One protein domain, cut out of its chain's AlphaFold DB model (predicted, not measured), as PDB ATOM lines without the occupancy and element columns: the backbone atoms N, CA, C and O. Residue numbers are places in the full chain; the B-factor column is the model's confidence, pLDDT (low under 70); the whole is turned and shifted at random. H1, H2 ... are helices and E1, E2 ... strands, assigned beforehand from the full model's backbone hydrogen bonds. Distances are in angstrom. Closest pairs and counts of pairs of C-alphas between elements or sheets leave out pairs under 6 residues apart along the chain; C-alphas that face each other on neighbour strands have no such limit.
ATOM      1  N   GLY A 125     119.967 196.410 105.265       84.44
ATOM      2  CA  GLY A 125     119.545 195.765 106.501       84.44
ATOM      3  C   GLY A 125     120.650 194.962 107.174       84.44
ATOM      4  O   GLY A 125     121.776 194.863 106.684       84.44
ATOM      5  N   GLN A 126     120.291 194.354 108.297       84.56
ATOM      6  CA  GLN A 126     121.197 193.628 109.171       84.56
ATOM      7  C   GLN A 126     120.490 192.384 109.715       84.56
ATOM      8  O   GLN A 126     119.302 192.406 110.046       84.56
ATOM      9  N   PHE A 127     121.231 191.283 109.785       85.31
ATOM     10  CA  PHE A 127     120.831 190.123 110.572       85.31
ATOM     11  C   PHE A 127     121.126 190.399 112.037       85.31
ATOM     12  O   PHE A 127     122.205 190.885 112.340       85.31
ATOM     13  N   ILE A 128     120.178 190.112 112.926       84.06
ATOM     14  CA  ILE A 128     120.318 190.282 114.370       84.06
ATOM     15  C   ILE A 128     119.966 188.953 115.029       84.06
ATOM     16  O   ILE A 128     118.825 188.499 114.995       84.06
ATOM     17  N   GLY A 129     120.973 188.297 115.588       82.38
ATOM     18  CA  GLY A 129     120.867 186.991 116.225       82.38
ATOM     19  C   GLY A 129     122.073 186.714 117.113       82.38
ATOM     20  O   GLY A 129     122.880 187.609 117.382       82.38
ATOM     21  N   LYS A 130     122.182 185.461 117.548       76.44
ATOM     22  CA  LYS A 130     123.273 184.942 118.376       76.44
ATOM     23  C   LYS A 130     124.655 185.255 117.779       76.44
ATOM     24  O   LYS A 130     125.494 185.866 118.435       76.44
ATOM     25  N   ASP A 131     124.841 184.947 116.501       70.50
ATOM     26  CA  ASP A 131     126.022 185.265 115.693       70.50
ATOM     27  C   ASP A 131     126.363 186.753 115.653       70.50
ATOM     28  O   ASP A 131     127.515 187.140 115.785       70.50
ATOM     29  N   THR A 132     125.367 187.604 115.473       66.06
ATOM     30  CA  THR A 132     125.536 189.053 115.327       66.06
ATOM     31  C   THR A 132     125.960 189.679 116.649       66.06
ATOM     32  O   THR A 132     126.705 190.660 116.686       66.06
ATOM     33  N   TYR A 133     125.487 189.083 117.741       67.56
ATOM     34  CA  TYR A 133     125.821 189.484 119.089       67.56
ATOM     35  C   TYR A 133     127.212 188.993 119.516       67.56
ATOM     36  O   TYR A 133     128.021 189.815 119.944       67.56
ATOM     37  N   TRP A 134     127.498 187.694 119.393       64.38
ATOM     38  CA  TRP A 134     128.713 187.089 119.951       64.38
ATOM     39  C   TRP A 134     129.896 187.013 118.985       64.38
ATOM     40  O   TRP A 134     131.032 186.980 119.448       64.38
ATOM     41  N   TRP A 135     129.658 187.024 117.671       56.31
ATOM     42  CA  TRP A 135     130.680 186.643 116.688       56.31
ATOM     43  C   TRP A 135     130.845 187.602 115.508       56.31
ATOM     44  O   TRP A 135     131.910 187.615 114.897       56.31
ATOM     45  N   SER A 136     129.838 188.412 115.147       57.94
ATOM     46  CA  SER A 136     129.985 189.331 114.015       57.94
ATOM     47  C   SER A 136     130.869 190.499 114.432       57.94
ATOM     48  O   SER A 136     130.442 191.431 115.123       57.94
ATOM     49  N   GLU A 137     132.124 190.414 114.000       53.94
ATOM     50  CA  GLU A 137     133.173 191.360 114.344       53.94
ATOM     51  C   GLU A 137     132.746 192.789 114.017       53.94
ATOM     52  O   GLU A 137     132.920 193.663 114.845       53.94
ATOM     53  N   PHE A 138     132.092 193.057 112.883       59.19
ATOM     54  CA  PHE A 138     131.803 194.440 112.494       59.19
ATOM     55  C   PHE A 138     130.809 195.159 113.423       59.19
ATOM     56  O   PHE A 138     131.093 196.268 113.862       59.19
ATOM     57  N   GLY A 139     129.667 194.545 113.758       63.12
ATOM     58  CA  GLY A 139     128.671 195.180 114.633       63.12
ATOM     59  C   GLY A 139     129.188 195.350 116.062       63.12
ATOM     60  O   GLY A 139     129.041 196.409 116.667       63.12
ATOM     61  N   VAL A 140     129.871 194.328 116.582       66.69
ATOM     62  CA  VAL A 140     130.518 194.365 117.900       66.69
ATOM     63  C   VAL A 140     131.633 195.416 117.933       66.69
ATOM     64  O   VAL A 140     131.661 196.247 118.840       66.69
ATOM     65  N   LEU A 141     132.518 195.434 116.932       66.19
ATOM     66  CA  LEU A 141     133.618 196.396 116.824       66.19
ATOM     67  C   LEU A 141     133.104 197.825 116.680       66.19
ATOM     68  O   LEU A 141     133.620 198.707 117.358       66.19
ATOM     69  N   GLU A 142     132.086 198.072 115.852       68.50
ATOM     70  CA  GLU A 142     131.511 199.411 115.710       68.50
ATOM     71  C   GLU A 142     130.854 199.881 117.009       68.50
ATOM     72  O   GLU A 142     131.094 201.020 117.414       68.50
ATOM     73  N   ARG A 143     130.122 199.015 117.728       74.38
ATOM     74  CA  ARG A 143     129.584 199.348 119.060       74.38
ATOM     75  C   ARG A 143     130.695 199.636 120.066       74.38
ATOM     76  O   ARG A 143     130.626 200.637 120.768       74.38
ATOM     77  N   HIS A 144     131.754 198.829 120.115       71.38
ATOM     78  CA  HIS A 144     132.895 199.094 121.001       71.38
ATOM     79  C   HIS A 144     133.663 200.366 120.625       71.38
ATOM     80  O   HIS A 144     134.168 201.058 121.508       71.38
ATOM     81  N   ARG A 145     133.759 200.687 119.331       71.56
ATOM     82  CA  ARG A 145     134.483 201.858 118.822       71.56
ATOM     83  C   ARG A 145     133.708 203.154 119.026       71.56
ATOM     84  O   ARG A 145     134.305 204.174 119.356       71.56
ATOM     85  N   THR A 146     132.405 203.134 118.766       73.50
ATOM     86  CA  THR A 146     131.563 204.340 118.711       73.50
ATOM     87  C   THR A 146     130.664 204.498 119.933       73.50
ATOM     88  O   THR A 146     130.156 205.589 120.180       73.50
ATOM     89  N   GLY A 147     130.435 203.416 120.680       73.06
ATOM     90  CA  GLY A 147     129.406 203.310 121.711       73.06
ATOM     91  C   GLY A 147     127.980 203.239 121.158       73.06
ATOM     92  O   GLY A 147     127.051 203.050 121.933       73.06
ATOM     93  N   GLN A 148     127.777 203.409 119.845       78.50
ATOM     94  CA  GLN A 148     126.463 203.604 119.235       78.50
ATOM     95  C   GLN A 148     125.916 202.320 118.614       78.50
ATOM     96  O   GLN A 148     126.643 201.558 117.981       78.50
ATOM     97  N   LEU A 149     124.603 202.130 118.762       82.12
ATOM     98  CA  LEU A 149     123.850 201.117 118.027       82.12
ATOM     99  C   LEU A 149     123.690 201.515 116.555       82.12
ATOM    100  O   LEU A 149     123.505 202.701 116.243       82.12
ATOM    101  N   THR A 150     123.673 200.522 115.664       81.44
ATOM    102  CA  THR A 150     123.265 200.720 114.263       81.44
ATOM    103  C   THR A 150     121.778 201.080 114.176       81.44
ATOM    104  O   THR A 150     121.012 200.889 115.127       81.44
ATOM    105  N   ASP A 151     121.333 201.626 113.044       84.00
ATOM    106  CA  ASP A 151     119.917 201.971 112.872       84.00
ATOM    107  C   ASP A 151     119.027 200.719 112.841       84.00
ATOM    108  O   ASP A 151     117.917 200.738 113.376       84.00
ATOM    109  N   GLU A 152     119.530 199.598 112.324       85.81
ATOM    110  CA  GLU A 152     118.864 198.301 112.377       85.81
ATOM    111  C   GLU A 152     118.779 197.736 113.800       85.81
ATOM    112  O   GLU A 152     117.750 197.171 114.170       85.81
ATOM    113  N   GLU A 153     119.809 197.912 114.629       86.31
ATOM    114  CA  GLU A 153     119.775 197.521 116.044       86.31
ATOM    115  C   GLU A 153     118.770 198.360 116.836       86.31
ATOM    116  O   GLU A 153     117.992 197.821 117.627       86.31
ATOM    117  N   LYS A 154     118.712 199.673 116.581       86.75
ATOM    118  CA  LYS A 154     117.671 200.542 117.151       86.75
ATOM    119  C   LYS A 154     116.286 200.097 116.694       86.75
ATOM    120  O   LYS A 154     115.386 199.978 117.522       86.75
ATOM    121  N   ALA A 155     116.110 199.822 115.401       87.69
ATOM    122  CA  ALA A 155     114.846 199.341 114.857       87.69
ATOM    123  C   ALA A 155     114.435 198.003 115.486       87.69
ATOM    124  O   ALA A 155     113.278 197.841 115.864       87.69
ATOM    125  N   PHE A 156     115.378 197.080 115.695       89.06
ATOM    126  CA  PHE A 156     115.133 195.820 116.392       89.06
ATOM    127  C   PHE A 156     114.613 196.019 117.816       89.06
ATOM    128  O   PHE A 156     113.657 195.358 118.225       89.06
ATOM    129  N   LEU A 157     115.190 196.964 118.567       89.19
ATOM    130  CA  LEU A 157     114.722 197.295 119.914       89.19
ATOM    131  C   LEU A 157     113.282 197.838 119.932       89.19
ATOM    132  O   LEU A 157     112.586 197.646 120.931       89.19
ATOM    133  N   GLN A 158     112.808 198.441 118.838       89.12
ATOM    134  CA  GLN A 158     111.429 198.929 118.704       89.12
ATOM    135  C   GLN A 158     110.415 197.841 118.315       89.12
ATOM    136  O   GLN A 158     109.212 198.052 118.466       89.12
ATOM    137  N   ILE A 159     110.861 196.678 117.824       88.88
ATOM    138  CA  ILE A 159     109.965 195.553 117.523       88.88
ATOM    139  C   ILE A 159     109.423 194.985 118.838       88.88
ATOM    140  O   ILE A 159     110.189 194.787 119.788       88.88
ATOM    141  N   ASP A 160     108.121 194.677 118.875       90.62
ATOM    142  CA  ASP A 160     107.510 193.944 119.985       90.62
ATOM    143  C   ASP A 160     108.216 192.583 120.151       90.62
ATOM    144  O   ASP A 160     108.114 191.725 119.262       90.62
ATOM    145  N   PRO A 161     108.935 192.354 121.268       91.62
ATOM    146  CA  PRO A 161     109.663 191.110 121.477       91.62
ATOM    147  C   PRO A 161     108.741 189.892 121.465       91.62
ATOM    148  O   PRO A 161     109.188 188.809 121.092       91.62
ATOM    149  N   LEU A 162     107.459 190.043 121.821       93.00
ATOM    150  CA  LEU A 162     106.511 188.936 121.807       93.00
ATOM    151  C   LEU A 162     106.313 188.374 120.392       93.00
ATOM    152  O   LEU A 162     106.247 187.156 120.242       93.00
ATOM    153  N   LEU A 163     106.292 189.225 119.361       91.62
ATOM    154  CA  LEU A 163     106.143 188.790 117.967       91.62
ATOM    155  C   LEU A 163     107.341 187.957 117.503       91.62
ATOM    156  O   LEU A 163     107.173 186.899 116.900       91.62
ATOM    157  N   VAL A 164     108.555 188.406 117.831       90.88
ATOM    158  CA  VAL A 164     109.794 187.693 117.486       90.88
ATOM    159  C   VAL A 164     109.836 186.336 118.188       90.88
ATOM    160  O   VAL A 164     110.092 185.312 117.558       90.88
ATOM    161  N   LYS A 165     109.516 186.315 119.486       92.75
ATOM    162  CA  LYS A 165     109.451 185.098 120.300       92.75
ATOM    163  C   LYS A 165     108.420 184.098 119.783       92.75
ATOM    164  O   LYS A 165     108.713 182.910 119.705       92.75
ATOM    165  N   GLN A 166     107.227 184.567 119.419       93.62
ATOM    166  CA  GLN A 166     106.181 183.725 118.838       93.62
ATOM    167  C   GLN A 166     106.630 183.101 117.515       93.62
ATOM    168  O   GLN A 166     106.377 181.920 117.287       93.62
ATOM    169  N   GLU A 167     107.329 183.860 116.673       92.12
ATOM    170  CA  GLU A 167     107.827 183.357 115.395       92.12
ATOM    171  C   GLU A 167     108.954 182.326 115.573       92.12
ATOM    172  O   GLU A 167     108.919 181.273 114.937       92.12
ATOM    173  N   ILE A 168     109.904 182.558 116.488       91.12
ATOM    174  CA  ILE A 168     110.940 181.570 116.851       91.12
ATOM    175  C   ILE A 168     110.294 180.289 117.375       91.12
ATOM    176  O   ILE A 168     110.614 179.194 116.915       91.12
ATOM    177  N   ALA A 169     109.344 180.426 118.301       92.81
ATOM    178  CA  ALA A 169     108.619 179.304 118.873       92.81
ATOM    179  C   ALA A 169     107.869 178.506 117.795       92.81
ATOM    180  O   ALA A 169     107.925 177.279 117.796       92.81
ATOM    181  N   ARG A 170     107.221 179.192 116.843       94.00
ATOM    182  CA  ARG A 170     106.541 178.574 115.697       94.00
ATOM    183  C   ARG A 170     107.515 177.800 114.808       94.00
ATOM    184  O   ARG A 170     107.217 176.670 114.432       94.00
ATOM    185  N   ILE A 171     108.658 178.395 114.467       92.75
ATOM    186  CA  ILE A 171     109.697 177.764 113.640       92.75
ATOM    187  C   ILE A 171     110.249 176.513 114.331       92.75
ATOM    188  O   ILE A 171     110.343 175.459 113.701       92.75
ATOM    189  N   PHE A 172     110.548 176.610 115.627       92.56
ATOM    190  CA  PHE A 172     110.988 175.477 116.435       92.56
ATOM    191  C   PHE A 172     109.937 174.364 116.468       92.56
ATOM    192  O   PHE A 172     110.262 173.206 116.226       92.56
ATOM    193  N   ASP A 173     108.670 174.707 116.715       93.56
ATOM    194  CA  ASP A 173     107.580 173.733 116.776       93.56
ATOM    195  C   ASP A 173     107.400 173.000 115.437       93.56
ATOM    196  O   ASP A 173     107.222 171.783 115.429       93.56
ATOM    197  N   ILE A 174     107.512 173.707 114.306       94.75
ATOM    198  CA  ILE A 174     107.484 173.097 112.969       94.75
ATOM    199  C   ILE A 174     108.650 172.125 112.788       94.75
ATOM    200  O   ILE A 174     108.422 170.992 112.366       94.75
ATOM    201  N   ALA A 175     109.879 172.540 113.106       92.31
ATOM    202  CA  ALA A 175     111.053 171.678 112.980       92.31
ATOM    203  C   ALA A 175     110.906 170.416 113.842       92.31
ATOM    204  O   ALA A 175     111.006 169.300 113.328       92.31
ATOM    205  N   TRP A 176     110.547 170.594 115.115       92.25
ATOM    206  CA  TRP A 176     110.357 169.513 116.077       92.25
ATOM    207  C   TRP A 176     109.291 168.514 115.628       92.25
ATOM    208  O   TRP A 176     109.510 167.305 115.665       92.25
ATOM    209  N   MET A 177     108.133 169.001 115.170       93.31
ATOM    210  CA  MET A 177     107.049 168.145 114.668       93.31
ATOM    211  C   MET A 177     107.444 167.351 113.421       93.31
ATOM    212  O   MET A 177     106.864 166.300 113.162       93.31
ATOM    213  N   ASN A 178     108.435 167.834 112.673       93.00
ATOM    214  CA  ASN A 178     109.022 167.148 111.528       93.00
ATOM    215  C   ASN A 178     110.275 166.330 111.905       93.00
ATOM    216  O   ASN A 178     110.992 165.858 111.028       93.00
ATOM    217  N   GLY A 179     110.542 166.145 113.203       90.69
ATOM    218  CA  GLY A 179     111.657 165.346 113.714       90.69
ATOM    219  C   GLY A 179     113.019 166.023 113.593       90.69
ATOM    220  O   GLY A 179     114.030 165.387 113.865       90.69
ATOM    221  N   VAL A 180     113.077 167.295 113.208       90.38
ATOM    222  CA  VAL A 180     114.329 168.025 113.013       90.38
ATOM    223  C   VAL A 180     114.652 168.852 114.237       90.38
ATOM    224  O   VAL A 180     113.849 169.672 114.682       90.38
ATOM    225  N   LEU A 181     115.868 168.686 114.737       88.81
ATOM    226  CA  LEU A 181     116.451 169.642 115.648       88.81
ATOM    227  C   LEU A 181     117.154 170.722 114.825       88.81
ATOM    228  O   LEU A 181     118.059 170.438 114.032       88.81
ATOM    229  N   LEU A 182     116.694 171.958 115.006       85.19
ATOM    230  CA  LEU A 182     117.347 173.137 114.450       85.19
ATOM    231  C   LEU A 182     118.793 173.235 114.952       85.19
ATOM    232  O   LEU A 182     119.125 172.615 115.966       85.19
ATOM    233  N   PRO A 183     119.661 173.973 114.239       69.38
ATOM    234  CA  PRO A 183     121.030 174.200 114.673       69.38
ATOM    235  C   PRO A 183     121.052 174.617 116.140       69.38
ATOM    236  O   PRO A 183     120.284 175.487 116.520       69.38
ATOM    237  N   ASP A 184     121.929 174.003 116.925       63.75
ATOM    238  CA  ASP A 184     122.254 174.363 118.317       63.75
ATOM    239  C   ASP A 184     123.493 175.292 118.347       63.75
ATOM    240  O   ASP A 184     124.282 175.333 119.289       63.75
ATOM    241  N   SER A 185     123.768 175.929 117.202       56.22
ATOM    242  CA  SER A 185     125.004 176.645 116.897       56.22
ATOM    243  C   SER A 185     124.816 178.159 116.987       56.22
ATOM    244  O   SER A 185     123.740 178.678 117.273       56.22
ATOM    245  N   ASP A 186     125.875 178.906 116.691       54.19
ATOM    246  CA  ASP A 186     125.868 180.370 116.691       54.19
ATOM    247  C   ASP A 186     124.832 181.011 115.744       54.19
ATOM    248  O   ASP A 186     124.559 182.202 115.864       54.19
ATOM    249  N   GLU A 187     124.214 180.247 114.834       59.34
ATOM    250  CA  GLU A 187     123.214 180.716 113.860       59.34
ATOM    251  C   GLU A 187     121.858 179.963 113.951       59.34
ATOM    252  O   GLU A 187     121.177 179.824 112.932       59.34
ATOM    253  N   GLU A 188     121.449 179.506 115.152       68.44
ATOM    254  CA  GLU A 188     120.133 178.882 115.463       68.44
ATOM    255  C   GLU A 188     118.961 179.554 114.721       68.44
ATOM    256  O   GLU A 188     118.188 178.919 113.998       68.44
ATOM    257  N   PHE A 189     118.862 180.875 114.889       72.38
ATOM    258  CA  PHE A 189     117.963 181.759 114.165       72.38
ATOM    259  C   PHE A 189     118.524 183.184 114.145       72.38
ATOM    260  O   PHE A 189     119.341 183.586 114.975       72.38
ATOM    261  N   THR A 190     118.041 183.990 113.208       82.88
ATOM    262  CA  THR A 190     118.357 185.416 113.147       82.88
ATOM    263  C   THR A 190     117.162 186.221 112.657       82.88
ATOM    264  O   THR A 190     116.339 185.729 111.887       82.88
ATOM    265  N   VAL A 191     117.062 187.472 113.080       87.81
ATOM    266  CA  VAL A 191     116.035 188.411 112.635       87.81
ATOM    267  C   VAL A 191     116.626 189.292 111.546       87.81
ATOM    268  O   VAL A 191     117.620 189.975 111.774       87.81
ATOM    269  N   LEU A 192     116.017 189.298 110.360       87.25
ATOM    270  CA  LEU A 192     116.399 190.239 109.307       87.25
ATOM    271  C   LEU A 192     115.650 191.560 109.488       87.25
ATOM    272  O   LEU A 192     114.448 191.637 109.203       87.25
ATOM    273  N   VAL A 193     116.373 192.598 109.902       87.31
ATOM    274  CA  VAL A 193     115.846 193.956 110.059       87.31
ATOM    275  C   VAL A 193     116.284 194.811 108.879       87.31
ATOM    276  O   VAL A 193     117.467 194.861 108.546       87.31
ATOM    277  N   LYS A 194     115.329 195.455 108.204       84.38
ATOM    278  CA  LYS A 194     115.600 196.354 107.077       84.38
ATOM    279  C   LYS A 194     115.743 197.807 107.544       84.38
ATOM    280  O   LYS A 194     115.163 198.167 108.569       84.38
ATOM    281  N   PRO A 195     116.426 198.669 106.763       71.50
ATOM    282  CA  PRO A 195     116.688 200.060 107.153       71.50
ATOM    283  C   PRO A 195     115.417 200.895 107.362       71.50
ATOM    284  O   PRO A 195     115.412 201.880 108.086       71.50
ATOM    285  N   ASN A 196     114.306 200.494 106.740       74.88
ATOM    286  CA  ASN A 196     112.999 201.132 106.896       74.88
ATOM    287  C   ASN A 196     112.215 200.646 108.133       74.88
ATOM    288  O   ASN A 196     111.016 200.897 108.226       74.88
ATOM    289  N   GLY A 197     112.850 199.896 109.039       65.38
ATOM    290  CA  GLY A 197     112.215 199.316 110.225       65.38
ATOM    291  C   GLY A 197     111.317 198.112 109.937       65.38
ATOM    292  O   GLY A 197     110.768 197.522 110.867       65.38
ATOM    293  N   VAL A 198     111.176 197.700 108.670       74.94
ATOM    294  CA  VAL A 198     110.482 196.458 108.327       74.94
ATOM    295  C   VAL A 198     111.361 195.293 108.756       74.94
ATOM    296  O   VAL A 198     112.429 195.051 108.192       74.94
ATOM    297  N   TRP A 199     110.894 194.523 109.727       77.44
ATOM    298  CA  TRP A 199     111.431 193.194 109.964       77.44
ATOM    299  C   TRP A 199     110.690 192.229 109.044       77.44
ATOM    300  O   TRP A 199     109.461 192.236 108.980       77.44
ATOM    301  N   ARG A 200     111.429 191.462 108.239       66.75
ATOM    302  CA  ARG A 200     110.783 190.573 107.263       66.75
ATOM    303  C   ARG A 200     110.360 189.251 107.894       66.75
ATOM    304  O   ARG A 200     109.282 188.778 107.566       66.75
ATOM    305  N   GLN A 201     111.217 188.658 108.730       73.56
ATOM    306  CA  GLN A 201     111.004 187.349 109.367       73.56
ATOM    307  C   GLN A 201     112.207 186.940 110.235       73.56
ATOM    308  O   GLN A 201     113.312 187.474 110.080       73.56
ATOM    309  N   VAL A 202     111.991 185.942 111.095       81.56
ATOM    310  CA  VAL A 202     113.045 185.121 111.708       81.56
ATOM    311  C   VAL A 202     113.495 184.078 110.681       81.56
ATOM    312  O   VAL A 202     112.656 183.483 110.012       81.56
ATOM    313  N   MET A 203     114.799 183.867 110.524       83.75
ATOM    314  CA  MET A 203     115.377 182.975 109.517       83.75
ATOM    315  C   MET A 203     116.360 181.989 110.125       83.75
ATOM    316  O   MET A 203     117.171 182.366 110.968       83.75
ATOM    317  N   VAL A 204     116.351 180.764 109.605       82.56
ATOM    318  CA  VAL A 204     117.447 179.807 109.794       82.56
ATOM    319  C   VAL A 204     118.449 180.038 108.665       82.56
ATOM    320  O   VAL A 204     118.072 180.014 107.491       82.56
ATOM    321  N   LYS A 205     119.709 180.325 109.005       78.00
ATOM    322  CA  LYS A 205     120.766 180.615 108.016       78.00
ATOM    323  C   LYS A 205     121.782 179.504 107.870       78.00
ATOM    324  O   LYS A 205     122.350 179.370 106.787       78.00
ATOM    325  N   ASP A 206     122.028 178.760 108.941       79.25
ATOM    326  CA  ASP A 206     122.946 177.644 108.887       79.25
ATOM    327  C   ASP A 206     122.190 176.331 108.837       79.25
ATOM    328  O   ASP A 206     121.359 176.022 109.683       79.25
ATOM    329  N   TYR A 207     122.482 175.549 107.811       86.12
ATOM    330  CA  TYR A 207     121.933 174.213 107.666       86.12
ATOM    331  C   TYR A 207     122.958 173.157 108.060       86.12
ATOM    332  O   TYR A 207     122.591 171.994 108.150       86.12
ATOM    333  N   GLY A 208     124.218 173.533 108.313       82.44
ATOM    334  CA  GLY A 208     125.336 172.605 108.476       82.44
ATOM    335  C   GLY A 208     125.254 171.745 109.727       82.44
ATOM    336  O   GLY A 208     125.637 170.581 109.685       82.44
ATOM    337  N   THR A 209     124.650 172.252 110.798       83.06
ATOM    338  CA  THR A 209     124.578 171.547 112.087       83.06
ATOM    339  C   THR A 209     123.196 170.969 112.405       83.06
ATOM    340  O   THR A 209     122.938 170.609 113.554       83.06
ATOM    341  N   LEU A 210     122.286 170.920 111.427       87.25
ATOM    342  CA  LEU A 210     120.997 170.244 111.592       87.25
ATOM    343  C   LEU A 210     121.214 168.778 111.995       87.25
ATOM    344  O   LEU A 210     122.203 168.158 111.589       87.25
ATOM    345  N   ARG A 211     120.270 168.220 112.759       87.50
ATOM    346  CA  ARG A 211     120.237 166.794 113.129       87.50
ATOM    347  C   ARG A 211     118.807 166.303 113.329       87.50
ATOM    348  O   ARG A 211     117.913 167.102 113.608       87.50
ATOM    349  N   TRP A 212     118.584 164.996 113.217       89.12
ATOM    350  CA  TRP A 212     117.341 164.393 113.711       89.12
ATOM    351  C   TRP A 212     117.232 164.583 115.228       89.12
ATOM    352  O   TRP A 212     118.245 164.509 115.928       89.12
ATOM    353  N   VAL A 213     116.019 164.808 115.738       89.38
ATOM    354  CA  VAL A 213     115.745 164.791 117.179       89.38
ATOM    355  C   VAL A 213     116.038 163.376 117.690       89.38
ATOM    356  O   VAL A 213     115.399 162.426 117.233       89.38
ATOM    357  N   PRO A 214     116.996 163.205 118.616       87.75
ATOM    358  CA  PRO A 214     117.279 161.907 119.213       87.75
ATOM    359  C   PRO A 214     116.042 161.326 119.907       87.75
ATOM    360  O   PRO A 214     115.268 162.054 120.527       87.75
ATOM    361  N   GLN A 215     115.850 160.008 119.816       86.81
ATOM    362  CA  GLN A 215     114.645 159.342 120.329       86.81
ATOM    363  C   GLN A 215     114.444 159.556 121.840       86.81
ATOM    364  O   GLN A 215     113.315 159.682 122.307       86.81
ATOM    365  N   ASP A 216     115.536 159.617 122.597       89.00
ATOM    366  CA  ASP A 216     115.568 159.897 124.034       89.00
ATOM    367  C   ASP A 216     115.213 161.355 124.377       89.00
ATOM    368  O   ASP A 216     114.733 161.634 125.476       89.00
ATOM    369  N   MET A 217     115.359 162.274 123.420       88.00
ATOM    370  CA  MET A 217     114.934 163.670 123.545       88.00
ATOM    371  C   MET A 217     113.471 163.900 123.143       88.00
ATOM    372  O   MET A 217     112.947 164.983 123.397       88.00
ATOM    373  N   MET A 218     112.786 162.922 122.535       86.38
ATOM    374  CA  MET A 218     111.401 163.063 122.058       86.38
ATOM    375  C   MET A 218     110.374 163.045 123.204       86.38
ATOM    376  O   MET A 218     109.517 162.166 123.292       86.38
ATOM    377  N   ASN A 219     110.434 164.036 124.089       90.81
ATOM    378  CA  ASN A 219     109.477 164.244 125.167       90.81
ATOM    379  C   ASN A 219     109.074 165.731 125.268       90.81
ATOM    380  O   ASN A 219     109.752 166.618 124.744       90.81
ATOM    381  N   ASN A 220     107.932 165.998 125.907       89.38
ATOM    382  CA  ASN A 220     107.371 167.351 125.988       89.38
ATOM    383  C   ASN A 220     108.194 168.295 126.873       89.38
ATOM    384  O   ASN A 220     108.191 169.496 126.606       89.38
ATOM    385  N   ASP A 221     108.894 167.767 127.876       91.50
ATOM    386  CA  ASP A 221     109.680 168.570 128.812       91.50
ATOM    387  C   ASP A 221     110.935 169.105 128.110       91.50
ATOM    388  O   ASP A 221     111.108 170.314 128.002       91.50
ATOM    389  N   THR A 222     111.726 168.230 127.476       90.50
ATOM    390  CA  THR A 222     112.892 168.610 126.661       90.50
ATOM    391  C   THR A 222     112.506 169.546 125.519       90.50
ATOM    392  O   THR A 222     113.192 170.538 125.274       90.50
ATOM    393  N   ARG A 223     111.382 169.283 124.837       91.38
ATOM    394  CA  ARG A 223     110.841 170.207 123.831       91.38
ATOM    395  C   ARG A 223     110.577 171.588 124.434       91.38
ATOM    396  O   ARG A 223     110.913 172.597 123.817       91.38
ATOM    397  N   GLY A 224     109.925 171.629 125.596       91.12
ATOM    398  CA  GLY A 224     109.577 172.856 126.304       91.12
ATOM    399  C   GLY A 224     110.807 173.659 126.720       91.12
ATOM    400  O   GLY A 224     110.844 174.864 126.472       91.12
ATOM    401  N   ASP A 225     111.816 172.990 127.273       91.25
ATOM    402  CA  ASP A 225     113.061 173.603 127.741       91.25
ATOM    403  C   ASP A 225     113.863 174.217 126.591       91.25
ATOM    404  O   ASP A 225     114.200 175.400 126.643       91.25
ATOM    405  N   LEU A 226     114.082 173.464 125.508       90.31
ATOM    406  CA  LEU A 226     114.806 173.954 124.328       90.31
ATOM    407  C   LEU A 226     114.072 175.120 123.655       90.31
ATOM    408  O   LEU A 226     114.673 176.132 123.296       90.31
ATOM    409  N   ARG A 227     112.746 175.010 123.523       91.38
ATOM    410  CA  ARG A 227     111.908 176.093 122.993       91.38
ATOM    411  C   ARG A 227     112.017 177.347 123.851       91.38
ATOM    412  O   ARG A 227     112.097 178.448 123.309       91.38
ATOM    413  N   LYS A 228     111.989 177.189 125.177       91.12
ATOM    414  CA  LYS A 228     112.112 178.293 126.128       91.12
ATOM    415  C   LYS A 228     113.482 178.952 126.016       91.12
ATOM    416  O   LYS A 228     113.529 180.172 125.920       91.12
ATOM    417  N   GLU A 229     114.563 178.180 125.967       89.25
ATOM    418  CA  GLU A 229     115.919 178.717 125.808       89.25
ATOM    419  C   GLU A 229     116.047 179.577 124.540       89.25
ATOM    420  O   GLU A 229     116.504 180.721 124.603       89.25
ATOM    421  N   LEU A 230     115.567 179.071 123.399       86.81
ATOM    422  CA  LEU A 230     115.592 179.805 122.129       86.81
ATOM    423  C   LEU A 230     114.794 181.114 122.194       86.81
ATOM    424  O   LEU A 230     115.207 182.139 121.654       86.81
ATOM    425  N   VAL A 231     113.641 181.090 122.861       89.94
ATOM    426  CA  VAL A 231     112.776 182.260 123.043       89.94
ATOM    427  C   VAL A 231     113.398 183.283 124.001       89.94
ATOM    428  O   VAL A 231     113.341 184.487 123.732       89.94
ATOM    429  N   ASP A 232     114.011 182.828 125.092       90.81
ATOM    430  CA  ASP A 232     114.660 183.676 126.098       90.81
ATOM    431  C   ASP A 232     115.888 184.400 125.517       90.81
ATOM    432  O   ASP A 232     116.162 185.547 125.882       90.81
ATOM    433  N   ARG A 233     116.555 183.811 124.513       87.88
ATOM    434  CA  ARG A 233     117.665 184.436 123.771       87.88
ATOM    435  C   ARG A 233     117.306 185.803 123.177       87.88
ATOM    436  O   ARG A 233     118.164 186.681 123.078       87.88
ATOM    437  N   VAL A 234     116.040 186.025 122.811       89.81
ATOM    438  CA  VAL A 234     115.569 187.336 122.327       89.81
ATOM    439  C   VAL A 234     115.767 188.411 123.395       89.81
ATOM    440  O   VAL A 234     116.232 189.508 123.085       89.81
ATOM    441  N   ASP A 235     115.444 188.104 124.651       91.19
ATOM    442  CA  ASP A 235     115.609 189.055 125.750       91.19
ATOM    443  C   ASP A 235     117.081 189.279 126.068       91.19
ATOM    444  O   ASP A 235     117.470 190.410 126.346       91.19
ATOM    445  N   GLU A 236     117.913 188.237 125.993       89.12
ATOM    446  CA  GLU A 236     119.362 188.359 126.188       89.12
ATOM    447  C   GLU A 236     119.978 189.356 125.201       89.12
ATOM    448  O   GLU A 236     120.645 190.306 125.620       89.12
ATOM    449  N   ILE A 237     119.681 189.201 123.904       88.06
ATOM    450  CA  ILE A 237     120.165 190.102 122.848       88.06
ATOM    451  C   ILE A 237     119.660 191.532 123.090       88.06
ATOM    452  O   ILE A 237     120.432 192.491 123.033       88.06
ATOM    453  N   ARG A 238     118.369 191.705 123.400       89.62
ATOM    454  CA  ARG A 238     117.776 193.034 123.640       89.62
ATOM    455  C   ARG A 238     118.356 193.726 124.869       89.62
ATOM    456  O   ARG A 238     118.640 194.924 124.820       89.62
ATOM    457  N   ASN A 239     118.516 192.990 125.966       88.25
ATOM    458  CA  ASN A 239     119.083 193.507 127.207       88.25
ATOM    459  C   ASN A 239     120.506 194.002 126.982       88.25
ATOM    460  O   ASN A 239     120.858 195.072 127.475       88.25
ATOM    461  N   GLU A 240     121.296 193.262 126.210       83.12
ATOM    462  CA  GLU A 240     122.645 193.684 125.878       83.12
ATOM    463  C   GLU A 240     122.660 194.945 125.011       83.12
ATOM    464  O   GLU A 240     123.301 195.925 125.387       83.12
ATOM    465  N   LEU A 241     121.926 194.971 123.894       84.69
ATOM    466  CA  LEU A 241     121.863 196.158 123.030       84.69
ATOM    467  C   LEU A 241     121.429 197.402 123.828       84.69
ATOM    468  O   LEU A 241     121.983 198.488 123.663       84.69
ATOM    469  N   THR A 242     120.510 197.231 124.782       84.44
ATOM    470  CA  THR A 242     120.058 198.307 125.677       84.44
ATOM    471  C   THR A 242     121.144 198.789 126.652       84.44
ATOM    472  O   THR A 242     121.121 199.949 127.063       84.44
ATOM    473  N   ARG A 243     122.095 197.940 127.069       78.62
ATOM    474  CA  ARG A 243     123.223 198.372 127.919       78.62
ATOM    475  C   ARG A 243     124.153 199.309 127.157       78.62
ATOM    476  O   ARG A 243     124.549 200.328 127.715       78.62
ATOM    477  N   HIS A 244     124.442 199.001 125.895       71.06
ATOM    478  CA  HIS A 244     125.291 199.843 125.043       71.06
ATOM    479  C   HIS A 244     124.653 201.215 124.778       71.06
ATOM    480  O   HIS A 244     125.341 202.225 124.882       71.06
ATOM    481  N   ASP A 245     123.328 201.285 124.603       65.12
ATOM    482  CA  ASP A 245     122.592 202.559 124.470       65.12
ATOM    483  C   ASP A 245     122.700 203.468 125.718       65.12
ATOM    484  O   ASP A 245     122.693 204.695 125.627       65.12
ATOM    485  N   LYS A 246     122.849 202.882 126.916       53.59
ATOM    486  CA  LYS A 246     122.922 203.632 128.185       53.59
ATOM    487  C   LYS A 246     124.285 204.254 128.472       53.59
ATOM    488  O   LYS A 246     124.340 205.194 129.258       53.59
TER     489      LYS A 246
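AT A GLANCE: This is residues 125 to 246 of the 249 residues of an uncharacterized protein of Pseudomonadales bacterium GWC2_63_15 (UniProt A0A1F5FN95). A long helix, H5, runs along most of an elongated body, with H4 side by side with it and H3 crossing it steeply; H3 and H4 cover one face of a small three-stranded sheet. The short H1 and H2 form a corner near the same end as H3, and a long loop leads from E3 to the start of H5 at the other end. The printed part has 122 residues, with five named helices and three named strands in the order E1 H1 H2 H3 H4 E2 E3 H5; the sheet, E1 E2 E3, is antiparallel. The class is mostly helix; the whole is compact, with a radius of gyration of the C-alphas of 15.1 A and spans of 48 by 26 by 22 A.

HOW THE PARTS SIT: E1, residues 126 to 129, is an edge strand and the antiparallel neighbour of E2, residues 190 to 193, with N 128 and O 191 within hydrogen-bond range at 2.8 A. E2 forms a hairpin with the other edge strand, E3, residues 199 to 203, with N 203 and O 190 at 2.8 A. H1, residues 130 to 134, only grazes the sheet; it and H2, residues 137 to 146, touch only at the corner, the closest C-alphas being Tyr 133 and Val 140 at 6.9 A. H2 is not on the sheet. H3, residues 151 to 158, is on the sheet at a height of 8.6 A and runs across the strands, at 65 degrees to E2 on the local plane. H4, residues 161 to 177, lies on the same face, over E3; its closest C-alphas to E3 are Ile 168 and Val 202, 6.6 A apart. With H5, residues 220 to 246, these make two layers, helices on one face of a sheet. H5 is the hub: it touches H4 at a shallow tilt of 30 degrees, opposite ways, with C-alphas of Lys 165 and Val 231 closest at 5.2 A. With residues 238 to 242 alone it touches H3, C-alphas of Leu 157 and Arg 238 closest at 6.4 A. H5 and H1 only just touch, with 3 pairs of C-alphas within 8 A, the closest being Tyr 133 and Ile 237 at 6.8 A. Every O i to N i+4 pair is within hydrogen-bond range in H1, H2, H3 and H4, and 21 of 23 in H5.

IN THESE COORDINATES: E1 begins at C-alpha 126, (121.197, 193.628, 109.171), and spans 9.7 A; H1 spans 6.1 A, H2 13.8 A and H3 10.7 A. H4 spans 24.1 A from C-alpha 161 at (109.663, 191.110, 121.477). E2 spans 9.4 A, E3 11.0 A and H5 39.5 A, ending at C-alpha 246, (122.922, 203.632, 128.185).

THE WHOLE: The two C-alphas farthest apart are those of Thr 146 and Gln 215, at 48.1 A. The printed part has no cut. The links H4 to E2, 12 residues, and E3 to H5, 16 residues, are long; residues 180 to 181 in the first pair antiparallel with residues 211 to 212 in the second. The mean pLDDT of the printed part is 82.0; residues 132 to 142, 183 to 188, 197, 200 and 245 to 246 are under 70.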